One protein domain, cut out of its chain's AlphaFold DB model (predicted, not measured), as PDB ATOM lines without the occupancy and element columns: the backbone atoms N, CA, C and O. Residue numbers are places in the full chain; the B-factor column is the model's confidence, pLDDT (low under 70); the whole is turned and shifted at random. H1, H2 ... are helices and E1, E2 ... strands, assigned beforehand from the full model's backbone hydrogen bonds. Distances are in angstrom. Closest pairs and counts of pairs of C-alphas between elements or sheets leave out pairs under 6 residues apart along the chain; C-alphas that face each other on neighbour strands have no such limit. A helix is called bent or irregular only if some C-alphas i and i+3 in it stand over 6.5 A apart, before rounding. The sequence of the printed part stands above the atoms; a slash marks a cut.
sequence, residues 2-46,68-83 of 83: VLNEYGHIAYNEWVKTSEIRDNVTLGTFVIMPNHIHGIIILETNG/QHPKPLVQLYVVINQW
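Overview. This is residues 2 to 46 and 68 to 83 of the 83 residues of an uncharacterized protein of Bacteroidetes bacterium GWF2_29_10 (UniProt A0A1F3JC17). A long two-stranded hairpin, E1 and E2, has the helix H1 running lengthwise along it, closer to E1 than to E2, and an extended stretch, residues 68 to 83, passing along the E2 side. This stretch is tied to E2 by one short pairing, and the whole is loose and elongated. The printed part has 61 residues with one named helix and two named strands, in the order H1, E1, E2; the sheet has the order E1 - E2 and is antiparallel. The class is mixed, helices and strands. The radius of gyration of the C-alphas is 13.8 A, and the C-alphas span 49 by 26 by 15 A along their three main axes.

Along the chain. E1 is residues 24 to 31, 18.6 A from first to last C-alpha, and its first C-alpha, of Val 24, is at (14.504, -31.717, 9.807). E1 bends by 76 degrees at residue 28. E2 is residues 36 to 42, 17.7 A long, and ends with the C-alpha of Leu 42 at (18.850, -33.887, 8.912). H1 is residues 5 to 20, 22.2 A long, and begins with the C-alpha of Glu 5 at (-8.706, -40.456, 4.954). H1 is neither bent nor irregular, but only just: C-alphas 15 and 18 are 6.2 A apart.

Arrangement. E1 and E2 are a hairpin of antiparallel neighbours, with 169 degrees between their N-to-C directions. C-alphas 24 and 42 face each other at 4.9 A, and C-alphas 31 and 36 at 4.6 A. N 25 and O 41 are within hydrogen-bond range at 2.9 A, as are N 37 and O 30 at 2.9 A. H1 and E1 have 8 pairs of C-alphas within 8 A; the closest are those of Ser 18 and Val 24, 5.2 A apart. H1 and E2 are near each other, with 8 pairs of C-alphas within 10 A. In H1, 10 of 12 O i to N i+4 pairs are within hydrogen-bond range. Residues 39 to 40 of E2 pair antiparallel with residues 77 to 78, which belong to no named strand.

Size, cuts and confidence. The two C-alphas farthest apart are those of Asn 4 and Gln 68, 48.9 A. Residues 47 to 67 are not printed, and C-alphas 46 and 68 are 14.2 A apart across this cut. The links H1 to E1 and E1 to E2 are tight, with 3 and 4 residues between the elements. Residues 68 to 83 form a long stretch with no named element, and Trp 83 is the chain's last residue. The mean pLDDT of the printed part is 77.7; residues 45 to 46 and 68 to 83 are under 70.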
ATOM      1  N   VAL A   2      -5.729 -41.605  -5.635       76.69
ATOM      2  CA  VAL A   2      -6.487 -40.744  -4.708       76.69
ATOM      3  C   VAL A   2      -6.222 -41.238  -3.285       76.69
ATOM      4  O   VAL A   2      -6.316 -42.442  -3.047       76.69
ATOM      5  N   LEU A   3      -5.838 -40.343  -2.371       81.06
ATOM      6  CA  LEU A   3      -5.631 -40.685  -0.961       81.06
ATOM      7  C   LEU A   3      -6.988 -40.949  -0.294       81.06
ATOM      8  O   LEU A   3      -7.964 -40.256  -0.563       81.06
ATOM      9  N   ASN A   4      -7.046 -41.961   0.572       86.75
ATOM     10  CA  ASN A   4      -8.154 -42.114   1.512       86.75
ATOM     11  C   ASN A   4      -7.898 -41.246   2.760       86.75
ATOM     12  O   ASN A   4      -6.862 -40.588   2.867       86.75
ATOM     13  N   GLU A   5      -8.819 -41.254   3.722       90.75
ATOM     14  CA  GLU A   5      -8.706 -40.456   4.954       90.75
ATOM     15  C   GLU A   5      -7.388 -40.707   5.703       90.75
ATOM     16  O   GLU A   5      -6.725 -39.766   6.138       90.75
ATOM     17  N   TYR A   6      -6.940 -41.964   5.768       89.62
ATOM     18  CA  TYR A   6      -5.659 -42.320   6.382       89.62
ATOM     19  C   TYR A   6      -4.461 -41.774   5.601       89.62
ATOM     20  O   TYR A   6      -3.505 -41.291   6.202       89.62
ATOM     21  N   GLY A   7      -4.524 -41.790   4.269       90.25
ATOM     22  CA  GLY A   7      -3.514 -41.181   3.406       90.25
ATOM     23  C   GLY A   7      -3.410 -39.668   3.608       90.25
ATOM     24  O   GLY A   7      -2.307 -39.127   3.612       90.25
ATOM     25  N   HIS A   8      -4.537 -38.990   3.845       92.31
ATOM     26  CA  HIS A   8      -4.549 -37.567   4.191       92.31
ATOM     27  C   HIS A   8      -3.932 -37.297   5.567       92.31
ATOM     28  O   HIS A   8      -3.144 -36.363   5.703       92.31
ATOM     29  N   ILE A   9      -4.226 -38.127   6.570       94.19
ATOM     30  CA  ILE A   9      -3.597 -38.022   7.896       94.19
ATOM     31  C   ILE A   9      -2.083 -38.233   7.786       94.19
ATOM     32  O   ILE A   9      -1.313 -37.421   8.292       94.19
ATOM     33  N   ALA A  10      -1.655 -39.277   7.073       93.44
ATOM     34  CA  ALA A  10      -0.246 -39.572   6.839       93.44
ATOM     35  C   ALA A  10       0.476 -38.408   6.143       93.44
ATOM     36  O   ALA A  10       1.580 -38.049   6.539       93.44
ATOM     37  N   TYR A  11      -0.162 -37.786   5.146       93.69
ATOM     38  CA  TYR A  11       0.365 -36.597   4.479       93.69
ATOM     39  C   TYR A  11       0.551 -35.431   5.446       93.69
ATOM     40  O   TYR A  11       1.632 -34.844   5.501       93.69
ATOM     41  N   ASN A  12      -0.483 -35.121   6.225       95.50
ATOM     42  CA  ASN A  12      -0.461 -33.990   7.144       95.50
ATOM     43  C   ASN A  12       0.624 -34.162   8.214       95.50
ATOM     44  O   ASN A  12       1.410 -33.245   8.433       95.50
ATOM     45  N   GLU A  13       0.726 -35.342   8.830       95.25
ATOM     46  CA  GLU A  13       1.754 -35.623   9.841       95.25
ATOM     47  C   GLU A  13       3.166 -35.682   9.238       95.25
ATOM     48  O   GLU A  13       4.130 -35.227   9.865       95.25
ATOM     49  N   TRP A  14       3.306 -36.176   8.001       94.94
ATOM     50  CA  TRP A  14       4.581 -36.141   7.286       94.94
ATOM     51  C   TRP A  14       5.052 -34.700   7.095       94.94
ATOM     52  O   TRP A  14       6.139 -34.369   7.550       94.94
ATOM     53  N   VAL A  15       4.224 -33.815   6.527       95.12
ATOM     54  CA  VAL A  15       4.575 -32.395   6.312       95.12
ATOM     55  C   VAL A  15       4.901 -31.689   7.632       95.12
ATOM     56  O   VAL A  15       5.953 -31.054   7.763       95.12
ATOM     57  N   LYS A  16       4.063 -31.900   8.652       96.25
ATOM     58  CA  LYS A  16       4.220 -31.337  10.000       96.25
ATOM     59  C   LYS A  16       5.521 -31.760  10.689       96.25
ATOM     60  O   LYS A  16       5.980 -31.101  11.619       96.25
ATOM     61  N   THR A  17       6.160 -32.841  10.235       94.25
ATOM     62  CA  THR A  17       7.448 -33.291  10.779       94.25
ATOM     63  C   THR A  17       8.518 -32.203  10.687       94.25
ATOM     64  O   THR A  17       9.246 -32.030  11.665       94.25
ATOM     65  N   SER A  18       8.572 -31.461   9.574       92.94
ATOM     66  CA  SER A  18       9.511 -30.340   9.383       92.94
ATOM     67  C   SER A  18       9.163 -29.093  10.198       92.94
ATOM     68  O   SER A  18      10.044 -28.320  10.545       92.94
ATOM     69  N   GLU A  19       7.891 -28.917  10.562       93.62
ATOM     70  CA  GLU A  19       7.439 -27.779  11.371       93.62
ATOM     71  C   GLU A  19       7.754 -27.966  12.860       93.62
ATOM     72  O   GLU A  19       8.016 -27.005  13.572       93.62
ATOM     73  N   ILE A  20       7.705 -29.211  13.347       95.25
ATOM     74  CA  ILE A  20       7.935 -29.533  14.765       95.25
ATOM     75  C   ILE A  20       9.434 -29.719  15.068       95.25
ATOM     76  O   ILE A  20       9.838 -29.690  16.230       95.25
ATOM     77  N   ARG A  21      10.263 -29.979  14.050       91.69
ATOM     78  CA  ARG A  21      11.682 -30.321  14.219       91.69
ATOM     79  C   ARG A  21      12.557 -29.397  13.387       91.69
ATOM     80  O   ARG A  21      12.761 -29.640  12.205       91.69
ATOM     81  N   ASP A  22      13.163 -28.423  14.055       90.31
ATOM     82  CA  ASP A  22      14.038 -27.417  13.439       90.31
ATOM     83  C   ASP A  22      15.249 -28.006  12.696       90.31
ATOM     84  O   ASP A  22      15.846 -27.357  11.842       90.31
ATOM     85  N   ASN A  23      15.639 -29.240  13.023       90.44
ATOM     86  CA  ASN A  23      16.754 -29.942  12.397       90.44
ATOM     87  C   ASN A  23      16.321 -30.896  11.271       90.44
ATOM     88  O   ASN A  23      17.110 -31.755  10.871       90.44
ATOM     89  N   VAL A  24      15.073 -30.811  10.806       91.81
ATOM     90  CA  VAL A  24      14.504 -31.717   9.807       91.81
ATOM     91  C   VAL A  24      13.918 -30.939   8.637       91.81
ATOM     92  O   VAL A  24      12.961 -30.187   8.789       91.81
ATOM     93  N   THR A  25      14.415 -31.235   7.440       93.38
ATOM     94  CA  THR A  25      13.820 -30.795   6.175       93.38
ATOM     95  C   THR A  25      13.334 -32.007   5.381       93.38
ATOM     96  O   THR A  25      13.960 -33.069   5.395       93.38
ATOM     97  N   LEU A  26      12.207 -31.871   4.680       94.06
ATOM     98  CA  LEU A  26      11.643 -32.932   3.840       94.06
ATOM     99  C   LEU A  26      12.040 -32.717   2.377       94.06
ATOM    100  O   LEU A  26      11.869 -31.628   1.833       94.06
ATOM    101  N   GLY A  27      12.562 -33.764   1.742       90.75
ATOM    102  CA  GLY A  27      12.763 -33.815   0.295       90.75
ATOM    103  C   GLY A  27      11.536 -34.377  -0.428       90.75
ATOM    104  O   GLY A  27      10.423 -34.375   0.095       90.75
ATOM    105  N   THR A  28      11.733 -34.904  -1.637       93.31
ATOM    106  CA  THR A  28      10.659 -35.564  -2.394       93.31
ATOM    107  C   THR A  28      10.116 -36.778  -1.640       93.31
ATOM    108  O   THR A  28      10.884 -37.573  -1.091       93.31
ATOM    109  N   PHE A  29       8.793 -36.947  -1.647       94.00
ATOM    110  CA  PHE A  29       8.122 -38.104  -1.066       94.00
ATOM    111  C   PHE A  29       6.846 -38.479  -1.831       94.00
ATOM    112  O   PHE A  29       6.291 -37.679  -2.584       94.00
ATOM    113  N   VAL A  30       6.377 -39.708  -1.627       91.62
ATOM    114  CA  VAL A  30       5.116 -40.251  -2.132       91.62
ATOM    115  C   VAL A  30       4.470 -41.118  -1.055       91.62
ATOM    116  O   VAL A  30       5.141 -41.885  -0.362       91.62
ATOM    117  N   ILE A  31       3.151 -40.996  -0.923       90.31
ATOM    118  CA  ILE A  31       2.343 -41.782   0.010       90.31
ATOM    119  C   ILE A  31       1.550 -42.805  -0.788       90.31
ATOM    120  O   ILE A  31       0.795 -42.458  -1.697       90.31
ATOM    121  N   MET A  32       1.739 -44.068  -0.436       85.88
ATOM    122  CA  MET A  32       0.987 -45.211  -0.929       85.88
ATOM    123  C   MET A  32       0.148 -45.787   0.220       85.88
ATOM    124  O   MET A  32       0.442 -45.527   1.385       85.88
ATOM    125  N   PRO A  33      -0.905 -46.576  -0.057       80.12
ATOM    126  CA  PRO A  33      -1.800 -47.076   0.987       80.12
ATOM    127  C   PRO A  33      -1.113 -47.906   2.071       80.12
ATOM    128  O   PRO A  33      -1.617 -47.976   3.184       80.12
ATOM    129  N   ASN A  34       0.005 -48.554   1.739       81.62
ATOM    130  CA  ASN A  34       0.752 -49.421   2.645       81.62
ATOM    131  C   ASN A  34       2.046 -48.791   3.184       81.62
ATOM    132  O   ASN A  34       2.554 -49.270   4.192       81.62
ATOM    133  N   HIS A  35       2.602 -47.753   2.547       86.19
ATOM    134  CA  HIS A  35       3.865 -47.156   2.985       86.19
ATOM    135  C   HIS A  35       4.090 -45.743   2.440       86.19
ATOM    136  O   HIS A  35       3.438 -45.287   1.501       86.19
ATOM    137  N   ILE A  36       5.083 -45.068   3.015       89.56
ATOM    138  CA  ILE A  36       5.569 -43.768   2.560       89.56
ATOM    139  C   ILE A  36       6.998 -43.957   2.077       89.56
ATOM    140  O   ILE A  36       7.840 -44.470   2.812       89.56
ATOM    141  N   HIS A  37       7.272 -43.517   0.856       90.00
ATOM    142  CA  HIS A  37       8.631 -43.403   0.354       90.00
ATOM    143  C   HIS A  37       9.003 -41.928   0.356       90.00
ATOM    144  O   HIS A  37       8.360 -41.140  -0.331       90.00
ATOM    145  N   GLY A  38      10.005 -41.534   1.131       90.56
ATOM    146  CA  GLY A  38      10.355 -40.128   1.269       90.56
ATOM    147  C   GLY A  38      11.789 -39.914   1.704       90.56
ATOM    148  O   GLY A  38      12.416 -40.794   2.292       90.56
ATOM    149  N   ILE A  39      12.293 -38.725   1.391       92.00
ATOM    150  CA  ILE A  39      13.628 -38.271   1.771       92.00
ATOM    151  C   ILE A  39      13.504 -37.356   2.986       92.00
ATOM    152  O   ILE A  39      12.766 -36.371   2.953       92.00
ATOM    153  N   ILE A  40      14.271 -37.657   4.031       91.94
ATOM    154  CA  ILE A  40      14.447 -36.786   5.193       91.94
ATOM    155  C   ILE A  40      15.889 -36.286   5.199       91.94
ATOM    156  O   ILE A  40      16.827 -37.079   5.106       91.94
ATOM    157  N   ILE A  41      16.049 -34.972   5.309       91.06
ATOM    158  CA  ILE A  41      17.331 -34.286   5.437       91.06
ATOM    159  C   ILE A  41      17.463 -33.856   6.894       91.06
ATOM    160  O   ILE A  41      16.600 -33.148   7.415       91.06
ATOM    161  N   LEU A  42      18.529 -34.304   7.553       89.69
ATOM    162  CA  LEU A  42      18.850 -33.887   8.912       89.69
ATOM    163  C   LEU A  42      19.915 -32.799   8.882       89.69
ATOM    164  O   LEU A  42      21.045 -33.043   8.462       89.69
ATOM    165  N   GLU A  43      19.563 -31.623   9.382       84.38
ATOM    166  CA  GLU A  43      20.499 -30.520   9.549       84.38
ATOM    167  C   GLU A  43      21.300 -30.738  10.837       84.38
ATOM    168  O   GLU A  43      20.751 -30.797  11.941       84.38
ATOM    169  N   THR A  44      22.620 -30.902  10.718       78.44
ATOM    170  CA  THR A  44      23.507 -31.027  11.882       78.44
ATOM    171  C   THR A  44      24.223 -29.702  12.115       78.44
ATOM    172  O   THR A  44      25.036 -29.289  11.290       78.44
ATOM    173  N   ASN A  45      24.019 -29.078  13.275       68.12
ATOM    174  CA  ASN A  45      24.737 -27.850  13.647       68.12
ATOM    175  C   ASN A  45      26.186 -28.100  14.123       68.12
ATOM    176  O   ASN A  45      26.860 -27.175  14.571       68.12
ATOM    177  N   GLY A  46      26.710 -29.329  14.039       61.47
ATOM    178  CA  GLY A  46      28.097 -29.594  14.413       61.47
ATOM    179  C   GLY A  46      28.476 -31.069  14.509       61.47
ATOM    180  O   GLY A  46      27.837 -31.838  15.215       61.47
ATOM    181  N   GLN A  68      38.852 -27.121   4.553       47.50
ATOM    182  CA  GLN A  68      37.936 -26.011   4.834       47.50
ATOM    183  C   GLN A  68      36.683 -25.983   3.936       47.50
ATOM    184  O   GLN A  68      36.145 -24.919   3.636       47.50
ATOM    185  N   HIS A  69      36.172 -27.149   3.533       45.75
ATOM    186  CA  HIS A  69      34.813 -27.251   3.000       45.75
ATOM    187  C   HIS A  69      33.992 -28.181   3.898       45.75
ATOM    188  O   HIS A  69      34.191 -29.399   3.854       45.75
ATOM    189  N   PRO A  70      33.084 -27.649   4.739       45.12
ATOM    190  CA  PRO A  70      32.146 -28.492   5.452       45.12
ATOM    191  C   PRO A  70      31.220 -29.118   4.409       45.12
ATOM    192  O   PRO A  70      30.310 -28.473   3.897       45.12
ATOM    193  N   LYS A  71      31.475 -30.381   4.049       52.59
ATOM    194  CA  LYS A  71      30.485 -31.176   3.323       52.59
ATOM    195  C   LYS A  71      29.248 -31.237   4.223       52.59
ATOM    196  O   LYS A  71      29.396 -31.714   5.353       52.59
ATOM    197  N   PRO A  72      28.064 -30.771   3.788       39.28
ATOM    198  CA  PRO A  72      26.856 -31.026   4.550       39.28
ATOM    199  C   PRO A  72      26.719 -32.545   4.642       39.28
ATOM    200  O   PRO A  72      26.698 -33.246   3.627       39.28
ATOM    201  N   LEU A  73      26.732 -33.064   5.867       49.22
ATOM    202  CA  LEU A  73      26.457 -34.468   6.125       49.22
ATOM    203  C   LEU A  73      24.962 -34.674   5.877       49.22
ATOM    204  O   LEU A  73      24.160 -34.612   6.801       49.22
ATOM    205  N   VAL A  74      24.581 -34.874   4.615       43.34
ATOM    206  CA  VAL A  74      23.230 -35.307   4.258       43.34
ATOM    207  C   VAL A  74      23.099 -36.751   4.727       43.34
ATOM    208  O   VAL A  74      23.482 -37.691   4.030       43.34
ATOM    209  N   GLN A  75      22.610 -36.937   5.949       46.72
ATOM    210  CA  GLN A  75      22.260 -38.254   6.456       46.72
ATOM    211  C   GLN A  75      20.947 -38.675   5.778       46.72
ATOM    212  O   GLN A  75      19.862 -38.311   6.225       46.72
ATOM    213  N   LEU A  76      21.055 -39.391   4.656       41.81
ATOM    214  CA  LEU A  76      19.915 -39.907   3.898       41.81
ATOM    215  C   LEU A  76      19.260 -41.057   4.675       41.81
ATOM    216  O   LEU A  76      19.740 -42.190   4.639       41.81
ATOM    217  N   TYR A  77      18.157 -40.784   5.368       49.53
ATOM    218  CA  TYR A  77      17.295 -41.846   5.883       49.53
ATOM    219  C   TYR A  77      16.316 -42.266   4.789       49.53
ATOM    220  O   TYR A  77      15.400 -41.525   4.442       49.53
ATOM    221  N   VAL A  78      16.517 -43.468   4.247       47.66
ATOM    222  CA  VAL A  78      15.506 -44.176   3.456       47.66
ATOM    223  C   VAL A  78      14.608 -44.903   4.452       47.66
ATOM    224  O   VAL A  78      15.057 -45.842   5.110       47.66
ATOM    225  N   VAL A  79      13.353 -44.476   4.598       49.53
ATOM    226  CA  VAL A  79      12.358 -45.295   5.303       49.53
ATOM    227  C   VAL A  79      12.042 -46.486   4.403       49.53
ATOM    228  O   VAL A  79      11.615 -46.336   3.260       49.53
ATOM    229  N   ILE A  80      12.384 -47.666   4.911       46.00
ATOM    230  CA  ILE A  80      12.399 -48.931   4.185       46.00
ATOM    231  C   ILE A  80      10.999 -49.535   4.234       46.00
ATOM    232  O   ILE A  80      10.431 -49.728   5.310       46.00
ATOM    233  N   ASN A  81      10.477 -49.861   3.058       33.75
ATOM    234  CA  ASN A  81       9.285 -50.674   2.882       33.75
ATOM    235  C   ASN A  81       9.471 -52.058   3.510       33.75
ATOM    236  O   ASN A  81      10.548 -52.647   3.425       33.75
ATOM    237  N   GLN A  82       8.387 -52.620   4.034       41.03
ATOM    238  CA  GLN A  82       8.201 -54.066   4.073       41.03
ATOM    239  C   GLN A  82       6.977 -54.362   3.198       41.03
ATOM    240  O   GLN A  82       5.899 -53.859   3.495       41.03
ATOM    241  N   TRP A  83       7.246 -55.073   2.094       46.88
ATOM    242  CA  TRP A  83       6.376 -55.839   1.183       46.88
ATOM    243  C   TRP A  83       4.892 -55.456   1.063       46.88
ATOM    244  O   TRP A  83       4.111 -55.713   2.002       46.88
TER     245      TRP A  83